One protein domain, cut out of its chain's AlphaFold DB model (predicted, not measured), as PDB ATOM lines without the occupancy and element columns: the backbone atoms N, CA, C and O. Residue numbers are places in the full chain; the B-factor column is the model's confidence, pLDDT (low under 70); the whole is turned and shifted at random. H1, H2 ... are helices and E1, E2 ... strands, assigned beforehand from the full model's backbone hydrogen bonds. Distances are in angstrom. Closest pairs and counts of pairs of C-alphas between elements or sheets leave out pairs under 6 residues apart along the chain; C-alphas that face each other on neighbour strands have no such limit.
ATOM      1  N   ALA A  10      -7.980  42.170  29.074       89.06
ATOM      2  CA  ALA A  10      -8.991  42.468  28.076       89.06
ATOM      3  C   ALA A  10     -10.404  42.290  28.641       89.06
ATOM      4  O   ALA A  10     -10.728  41.238  29.195       89.06
ATOM      5  N   VAL A  11     -11.257  43.294  28.458       87.81
ATOM      6  CA  VAL A  11     -12.681  43.207  28.795       87.81
ATOM      7  C   VAL A  11     -13.550  43.572  27.604       87.81
ATOM      8  O   VAL A  11     -13.165  44.354  26.735       87.81
ATOM      9  N   ASN A  12     -14.765  43.034  27.583       88.38
ATOM     10  CA  ASN A  12     -15.784  43.467  26.640       88.38
ATOM     11  C   ASN A  12     -16.356  44.851  27.022       88.38
ATOM     12  O   ASN A  12     -16.027  45.446  28.052       88.38
ATOM     13  N   ALA A  13     -17.300  45.344  26.219       87.88
ATOM     14  CA  ALA A  13     -17.943  46.644  26.425       87.88
ATOM     15  C   ALA A  13     -18.734  46.764  27.753       87.88
ATOM     16  O   ALA A  13     -19.142  47.857  28.135       87.88
ATOM     17  N   LYS A  14     -18.968  45.658  28.471       88.94
ATOM     18  CA  LYS A  14     -19.646  45.598  29.778       88.94
ATOM     19  C   LYS A  14     -18.662  45.481  30.952       88.94
ATOM     20  O   LYS A  14     -19.119  45.314  32.084       88.94
ATOM     21  N   LEU A  15     -17.355  45.610  30.693       88.56
ATOM     22  CA  LEU A  15     -16.249  45.427  31.646       88.56
ATOM     23  C   LEU A  15     -16.087  43.982  32.146       88.56
ATOM     24  O   LEU A  15     -15.556  43.740  33.228       88.56
ATOM     25  N   GLU A  16     -16.553  43.025  31.352       90.69
ATOM     26  CA  GLU A  16     -16.534  41.599  31.662       90.69
ATOM     27  C   GLU A  16     -15.397  40.927  30.877       90.69
ATOM     28  O   GLU A  16     -15.322  41.063  29.652       90.69
ATOM     29  N   ALA A  17     -14.486  40.260  31.591       90.31
ATOM     30  CA  ALA A  17     -13.355  39.521  31.019       90.31
ATOM     31  C   ALA A  17     -13.741  38.073  30.691       90.31
ATOM     32  O   ALA A  17     -13.348  37.524  29.665       90.31
ATOM     33  N   LEU A  18     -14.549  37.473  31.561       89.12
ATOM     34  CA  LEU A  18     -15.139  36.148  31.409       89.12
ATOM     35  C   LEU A  18     -16.555  36.199  31.988       89.12
ATOM     36  O   LEU A  18     -16.851  37.119  32.742       89.12
ATOM     37  N   ALA A  19     -17.416  35.235  31.656       84.94
ATOM     38  CA  ALA A  19     -18.767  35.153  32.210       84.94
ATOM     39  C   ALA A  19     -18.756  35.353  33.738       84.94
ATOM     40  O   ALA A  19     -18.115  34.598  34.466       84.94
ATOM     41  N   ASP A  20     -19.422  36.418  34.186       85.25
ATOM     42  CA  ASP A  20     -19.527  36.860  35.581       85.25
ATOM     43  C   ASP A  20     -18.207  37.262  36.279       85.25
ATOM     44  O   ASP A  20     -18.192  37.546  37.480       85.25
ATOM     45  N   ILE A  21     -17.111  37.397  35.524       90.81
ATOM     46  CA  ILE A  21     -15.831  37.961  35.972       90.81
ATOM     47  C   ILE A  21     -15.648  39.352  35.364       90.81
ATOM     48  O   ILE A  21     -15.479  39.517  34.155       90.81
ATOM     49  N   PHE A  22     -15.616  40.364  36.227       91.38
ATOM     50  CA  PHE A  22     -15.473  41.765  35.841       91.38
ATOM     51  C   PHE A  22     -14.126  42.321  36.289       91.38
ATOM     52  O   PHE A  22     -13.666  42.020  37.390       91.38
ATOM     53  N   VAL A  23     -13.517  43.164  35.454       90.50
ATOM     54  CA  VAL A  23     -12.213  43.778  35.743       90.50
ATOM     55  C   VAL A  23     -12.308  45.287  35.572       90.50
ATOM     56  O   VAL A  23     -12.756  45.787  34.541       90.50
ATOM     57  N   VAL A  24     -11.858  46.027  36.583       90.25
ATOM     58  CA  VAL A  24     -11.918  47.495  36.645       90.25
ATOM     59  C   VAL A  24     -10.615  48.076  37.188       90.25
ATOM     60  O   VAL A  24      -9.842  47.379  37.839       90.25
ATOM     61  N   GLY A  25     -10.396  49.372  36.955       83.25
ATOM     62  CA  GLY A  25      -9.204  50.074  37.425       83.25
ATOM     63  C   GLY A  25      -8.049  50.037  36.433       83.25
ATOM     64  O   GLY A  25      -8.243  49.908  35.224       83.25
ATOM     65  N   SER A  26      -6.837  50.199  36.959       84.75
ATOM     66  CA  SER A  26      -5.626  50.398  36.161       84.75
ATOM     67  C   SER A  26      -5.194  49.150  35.393       84.75
ATOM     68  O   SER A  26      -4.470  49.271  34.413       84.75
ATOM     69  N   THR A  27      -5.639  47.952  35.775       87.31
ATOM     70  CA  THR A  27      -5.314  46.694  35.080       87.31
ATOM     71  C   THR A  27      -6.218  46.410  33.881       87.31
ATOM     72  O   THR A  27      -5.922  45.502  33.108       87.31
ATOM     73  N   THR A  28      -7.311  47.156  33.705       88.25
ATOM     74  CA  THR A  28      -8.317  46.888  32.669       88.25
ATOM     75  C   THR A  28      -7.920  47.467  31.316       88.25
ATOM     76  O   THR A  28      -7.709  48.672  31.182       88.25
ATOM     77  N   SER A  29      -7.913  46.619  30.290       87.00
ATOM     78  CA  SER A  29      -7.839  47.020  28.885       87.00
ATOM     79  C   SER A  29      -9.237  46.963  28.270       87.00
ATOM     80  O   SER A  29      -9.767  45.876  28.043       87.00
ATOM     81  N   TYR A  30      -9.833  48.124  27.998       83.88
ATOM     82  CA  TYR A  30     -11.180  48.251  27.428       83.88
ATOM     83  C   TYR A  30     -11.129  48.899  26.041       83.88
ATOM     84  O   TYR A  30     -10.177  49.602  25.705       83.88
ATOM     85  N   CYS A  31     -12.163  48.677  25.229       77.56
ATOM     86  CA  CYS A  31     -12.319  49.390  23.963       77.56
ATOM     87  C   CYS A  31     -12.968  50.751  24.214       77.56
ATOM     88  O   CYS A  31     -14.125  50.816  24.633       77.56
ATOM     89  N   ASP A  32     -12.223  51.821  23.954       76.31
ATOM     90  CA  ASP A  32     -12.749  53.176  23.886       76.31
ATOM     91  C   ASP A  32     -13.322  53.456  22.494       76.31
ATOM     92  O   ASP A  32     -12.760  53.033  21.486       76.31
ATOM     93  N   GLU A  33     -14.438  54.179  22.437       71.38
ATOM     94  CA  GLU A  33     -15.133  54.488  21.183       71.38
ATOM     95  C   GLU A  33     -14.299  55.366  20.238       71.38
ATOM     96  O   GLU A  33     -14.434  55.253  19.024       71.38
ATOM     97  N   PHE A  34     -13.404  56.197  20.778       70.25
ATOM     98  CA  PHE A  34     -12.657  57.188  20.004       70.25
ATOM     99  C   PHE A  34     -11.223  56.762  19.709       70.25
ATOM    100  O   PHE A  34     -10.670  57.132  18.679       70.25
ATOM    101  N   VAL A  35     -10.611  56.003  20.621       73.12
ATOM    102  CA  VAL A  35      -9.180  55.655  20.550       73.12
ATOM    103  C   VAL A  35      -8.953  54.151  20.367       73.12
ATOM    104  O   VAL A  35      -7.823  53.705  20.197       73.12
ATOM    105  N   GLY A  36     -10.019  53.345  20.389       76.12
ATOM    106  CA  GLY A  36      -9.918  51.893  20.304       76.12
ATOM    107  C   GLY A  36      -9.421  51.254  21.609       76.12
ATOM    108  O   GLY A  36      -9.658  51.787  22.698       76.12
ATOM    109  N   PRO A  37      -8.786  50.069  21.545       74.75
ATOM    110  CA  PRO A  37      -8.305  49.359  22.726       74.75
ATOM    111  C   PRO A  37      -7.297  50.195  23.518       74.75
ATOM    112  O   PRO A  37      -6.247  50.569  23.002       74.75
ATOM    113  N   ARG A  38      -7.592  50.463  24.793       80.38
ATOM    114  CA  ARG A  38      -6.680  51.193  25.674       80.38
ATOM    115  C   ARG A  38      -6.770  50.758  27.128       80.38
ATOM    116  O   ARG A  38      -7.799  50.288  27.612       80.38
ATOM    117  N   ARG A  39      -5.673  50.990  27.845       84.81
ATOM    118  CA  ARG A  39      -5.592  50.930  29.306       84.81
ATOM    119  C   ARG A  39      -5.274  52.315  29.826       84.81
ATOM    120  O   ARG A  39      -4.443  53.017  29.258       84.81
ATOM    121  N   VAL A  40      -5.931  52.696  30.911       79.75
ATOM    122  CA  VAL A  40      -5.809  54.035  31.473       79.75
ATOM    123  C   VAL A  40      -5.664  53.930  32.987       79.75
ATOM    124  O   VAL A  40      -6.516  53.340  33.648       79.75
ATOM    125  N   ASP A  41      -4.599  54.518  33.532       82.69
ATOM    126  CA  ASP A  41      -4.376  54.616  34.977       82.69
ATOM    127  C   ASP A  41      -4.883  55.966  35.498       82.69
ATOM    128  O   ASP A  41      -4.152  56.954  35.586       82.69
ATOM    129  N   ARG A  42      -6.199  56.051  35.711       80.12
ATOM    130  CA  ARG A  42      -6.869  57.275  36.168       80.12
ATOM    131  C   ARG A  42      -7.900  56.932  37.227       80.12
ATOM    132  O   ARG A  42      -8.657  55.972  37.071       80.12
ATOM    133  N   TYR A  43      -7.994  57.778  38.250       80.44
ATOM    134  CA  TYR A  43      -9.001  57.647  39.304       80.44
ATOM    135  C   TYR A  43     -10.424  57.568  38.733       80.44
ATOM    136  O   TYR A  43     -11.200  56.686  39.090       80.44
ATOM    137  N   ASP A  44     -10.740  58.430  37.770       80.00
ATOM    138  CA  ASP A  44     -12.057  58.478  37.130       80.00
ATOM    139  C   ASP A  44     -12.405  57.172  36.382       80.00
ATOM    140  O   ASP A  44     -13.563  56.744  36.345       80.00
ATOM    141  N   GLN A  45     -11.389  56.465  35.867       81.81
ATOM    142  CA  GLN A  45     -11.556  55.120  35.313       81.81
ATOM    143  C   GLN A  45     -11.746  54.066  36.409       81.81
ATOM    144  O   GLN A  45     -12.582  53.174  36.269       81.81
ATOM    145  N   ALA A  46     -11.012  54.165  37.519       82.06
ATOM    146  CA  ALA A  46     -11.148  53.241  38.642       82.06
ATOM    147  C   ALA A  46     -12.555  53.279  39.256       82.06
ATOM    148  O   ALA A  46     -13.121  52.223  39.531       82.06
ATOM    149  N   VAL A  47     -13.179  54.461  39.352       83.88
ATOM    150  CA  VAL A  47     -14.558  54.654  39.854       83.88
ATOM    151  C   VAL A  47     -15.609  53.861  39.055       83.88
ATOM    152  O   VAL A  47     -16.721  53.615  39.531       83.88
ATOM    153  N   LYS A  48     -15.271  53.357  37.863       85.88
ATOM    154  CA  LYS A  48     -16.161  52.491  37.071       85.88
ATOM    155  C   LYS A  48     -16.349  51.091  37.651       85.88
ATOM    156  O   LYS A  48     -17.150  50.328  37.112       85.88
ATOM    157  N   TRP A  49     -15.747  50.795  38.803       85.88
ATOM    158  CA  TRP A  49     -16.160  49.683  39.661       85.88
ATOM    159  C   TRP A  49     -17.666  49.705  39.979       85.88
ATOM    160  O   TRP A  49     -18.285  48.646  40.018       85.88
ATOM    161  N   LEU A  50     -18.294  50.885  40.091       88.50
ATOM    162  CA  LEU A  50     -19.748  51.014  40.280       88.50
ATOM    163  C   LEU A  50     -20.547  50.450  39.095       88.50
ATOM    164  O   LEU A  50     -21.573  49.794  39.276       88.50
ATOM    165  N   LEU A  51     -20.066  50.682  37.870       89.38
ATOM    166  CA  LEU A  51     -20.687  50.156  36.654       89.38
ATOM    167  C   LEU A  51     -20.540  48.633  36.583       89.38
ATOM    168  O   LEU A  51     -21.505  47.942  36.261       89.38
ATOM    169  N   ALA A  52     -19.360  48.109  36.919       89.75
ATOM    170  CA  ALA A  52     -19.135  46.668  36.996       89.75
ATOM    171  C   ALA A  52     -20.006  46.011  38.081       89.75
ATOM    172  O   ALA A  52     -20.629  44.984  37.823       89.75
ATOM    173  N   GLY A  53     -20.133  46.639  39.255       91.25
ATOM    174  CA  GLY A  53     -21.024  46.191  40.327       91.25
ATOM    175  C   GLY A  53     -22.483  46.124  39.879       91.25
ATOM    176  O   GLY A  53     -23.147  45.112  40.096       91.25
ATOM    177  N   HIS A  54     -22.963  47.146  39.163       92.81
ATOM    178  CA  HIS A  54     -24.289  47.117  38.544       92.81
ATOM    179  C   HIS A  54     -24.424  45.967  37.535       92.81
ATOM    180  O   HIS A  54     -25.386  45.208  37.594       92.81
ATOM    181  N   ASN A  55     -23.452  45.802  36.637       92.44
ATOM    182  CA  ASN A  55     -23.481  44.764  35.606       92.44
ATOM    183  C   ASN A  55     -23.399  43.342  36.162       92.44
ATOM    184  O   ASN A  55     -23.894  42.422  35.516       92.44
ATOM    185  N   ARG A  56     -22.815  43.162  37.348       92.69
ATOM    186  CA  ARG A  56     -22.752  41.874  38.037       92.69
ATOM    187  C   ARG A  56     -24.107  41.421  38.576       92.69
ATOM    188  O   ARG A  56     -24.372  40.228  38.607       92.69
ATOM    189  N   VAL A  57     -24.951  42.354  39.021       93.12
ATOM    190  CA  VAL A  57     -26.225  42.023  39.689       93.12
ATOM    191  C   VAL A  57     -27.430  42.047  38.752       93.12
ATOM    192  O   VAL A  57     -28.465  41.461  39.064       93.12
ATOM    193  N   VAL A  58     -27.335  42.729  37.609       91.88
ATOM    194  CA  VAL A  58     -28.439  42.805  36.644       91.88
ATOM    195  C   VAL A  58     -28.398  41.651  35.638       91.88
ATOM    196  O   VAL A  58     -27.323  41.220  35.220       91.88
ATOM    197  N   PRO A  59     -29.564  41.185  35.153       89.69
ATOM    198  CA  PRO A  59     -29.612  40.176  34.103       89.69
ATOM    199  C   PRO A  59     -28.916  40.669  32.828       89.69
ATOM    200  O   PRO A  59     -28.921  41.862  32.519       89.69
ATOM    201  N   ALA A  60     -28.379  39.740  32.030       83.69
ATOM    202  CA  ALA A  60     -27.516  40.026  30.875       83.69
ATOM    203  C   ALA A  60     -28.067  41.071  29.879       83.69
ATOM    204  O   ALA A  60     -27.287  41.825  29.285       83.69
ATOM    205  N   ARG A  61     -29.399  41.137  29.720       86.50
ATOM    206  CA  ARG A  61     -30.121  42.085  28.845       86.50
ATOM    207  C   ARG A  61     -30.163  43.522  29.378       86.50
ATOM    208  O   ARG A  61     -30.396  44.441  28.607       86.50
ATOM    209  N   LYS A  62     -29.958  43.711  30.683       90.38
ATOM    210  CA  LYS A  62     -29.958  45.014  31.366       90.38
ATOM    211  C   LYS A  62     -28.546  45.516  31.699       90.38
ATOM    212  O   LYS A  62     -28.416  46.624  32.212       90.38
ATOM    213  N   LYS A  63     -27.497  44.729  31.408       88.69
ATOM    214  CA  LYS A  63     -26.096  45.146  31.582       88.69
ATOM    215  C   LYS A  63     -25.819  46.393  30.730       88.69
ATOM    216  O   LYS A  63     -26.114  46.411  29.535       88.69
ATOM    217  N   LYS A  64     -25.234  47.418  31.345       90.06
ATOM    218  CA  LYS A  64     -24.896  48.700  30.720       90.06
ATOM    219  C   LYS A  64     -23.513  48.654  30.081       90.06
ATOM    220  O   LYS A  64     -22.605  47.987  30.573       90.06
ATOM    221  N   VAL A  65     -23.360  49.398  28.994       88.31
ATOM    222  CA  VAL A  65     -22.098  49.517  28.261       88.31
ATOM    223  C   VAL A  65     -21.251  50.643  28.849       88.31
ATOM    224  O   VAL A  65     -21.763  51.710  29.189       88.31
ATOM    225  N   HIS A  66     -19.948  50.408  28.962       84.19
ATOM    226  CA  HIS A  66     -18.963  51.417  29.314       84.19
ATOM    227  C   HIS A  66     -18.683  52.316  28.100       84.19
ATOM    228  O   HIS A  66     -18.161  51.851  27.095       84.19
ATOM    229  N   ARG A  67     -19.061  53.597  28.195       80.94
ATOM    230  CA  ARG A  67     -18.845  54.635  27.159       80.94
ATOM    231  C   ARG A  67     -18.111  55.866  27.687       80.94
ATOM    232  O   ARG A  67     -18.189  56.956  27.135       80.94
ATOM    233  N   HIS A  68     -17.516  55.733  28.860       80.50
ATOM    234  CA  HIS A  68     -17.039  56.882  29.597       80.50
ATOM    235  C   HIS A  68     -15.595  57.204  29.219       80.50
ATOM    236  O   HIS A  68     -14.727  56.357  29.398       80.50
ATOM    237  N   GLN A  69     -15.330  58.444  28.811       78.56
ATOM    238  CA  GLN A  69     -13.965  58.937  28.649       78.56
ATOM    239  C   GLN A  69     -13.396  59.379  30.010       78.56
ATOM    240  O   GLN A  69     -13.935  60.305  30.614       78.56
ATOM    241  N   PRO A  70     -12.342  58.727  30.533       74.06
ATOM    242  CA  PRO A  70     -11.739  59.082  31.806       74.06
ATOM    243  C   PRO A  70     -10.996  60.414  31.723       74.06
ATOM    244  O   PRO A  70     -10.145  60.621  30.854       74.06
ATOM    245  N   VAL A  71     -11.292  61.278  32.689       78.19
ATOM    246  CA  VAL A  71     -10.599  62.544  32.906       78.19
ATOM    247  C   VAL A  71      -9.381  62.317  33.806       78.19
ATOM    248  O   VAL A  71      -9.419  61.562  34.781       78.19
ATOM    249  N   CYS A  72      -8.281  62.989  33.489       72.69
ATOM    250  CA  CYS A  72      -7.169  63.221  34.396       72.69
ATOM    251  C   CYS A  72      -7.301  64.603  35.014       72.69
ATOM    252  O   CYS A  72      -7.453  65.562  34.270       72.69
TER     253      CYS A  72
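AT A GLANCE: This is residues 10 to 72 of the 196 residues of an uncharacterized protein of Aphanomyces astaci (UniProt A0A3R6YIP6). This domain has little regular structure: mostly loops, with hairpin E2-E3 at one end, H1 then H2 along one side, and residues 58 to 72 running back lengthwise. The 63 printed residues include E1, E2, E3, H1 and H2 in order, class mixed, with 25 in named elements. It is compact, radius of gyration of the C-alphas 10.8 A, spans 31 by 20 by 17 A.

HOW THE PARTS SIT: E1, residues 16 to 18, pairs with no named strand. E2, residues 28 to 32, and E3, residues 36 to 39, form an antiparallel hairpin; N 30 and O 38, 3.0 A apart, are within hydrogen-bond range. H1, residues 43 to 46, and H2, residues 49 to 57, meet only through their link. Every O i to N i+4 pair of H2 is within range; H1 is too short for one, but its one O i to N i+3 pair is within range.

IN THESE COORDINATES: E1 begins at C-alpha 16 (-16.534, 41.599, 31.662). H2, 12.6 A long, ends at C-alpha 57 (-26.225, 42.023, 39.689). E2 is 11.7 A long.

THE WHOLE: The farthest C-alphas, Pro 59 and Cys 72, are 32.2 A apart. The printed part has no cut; no printed residue is under pLDDT 70.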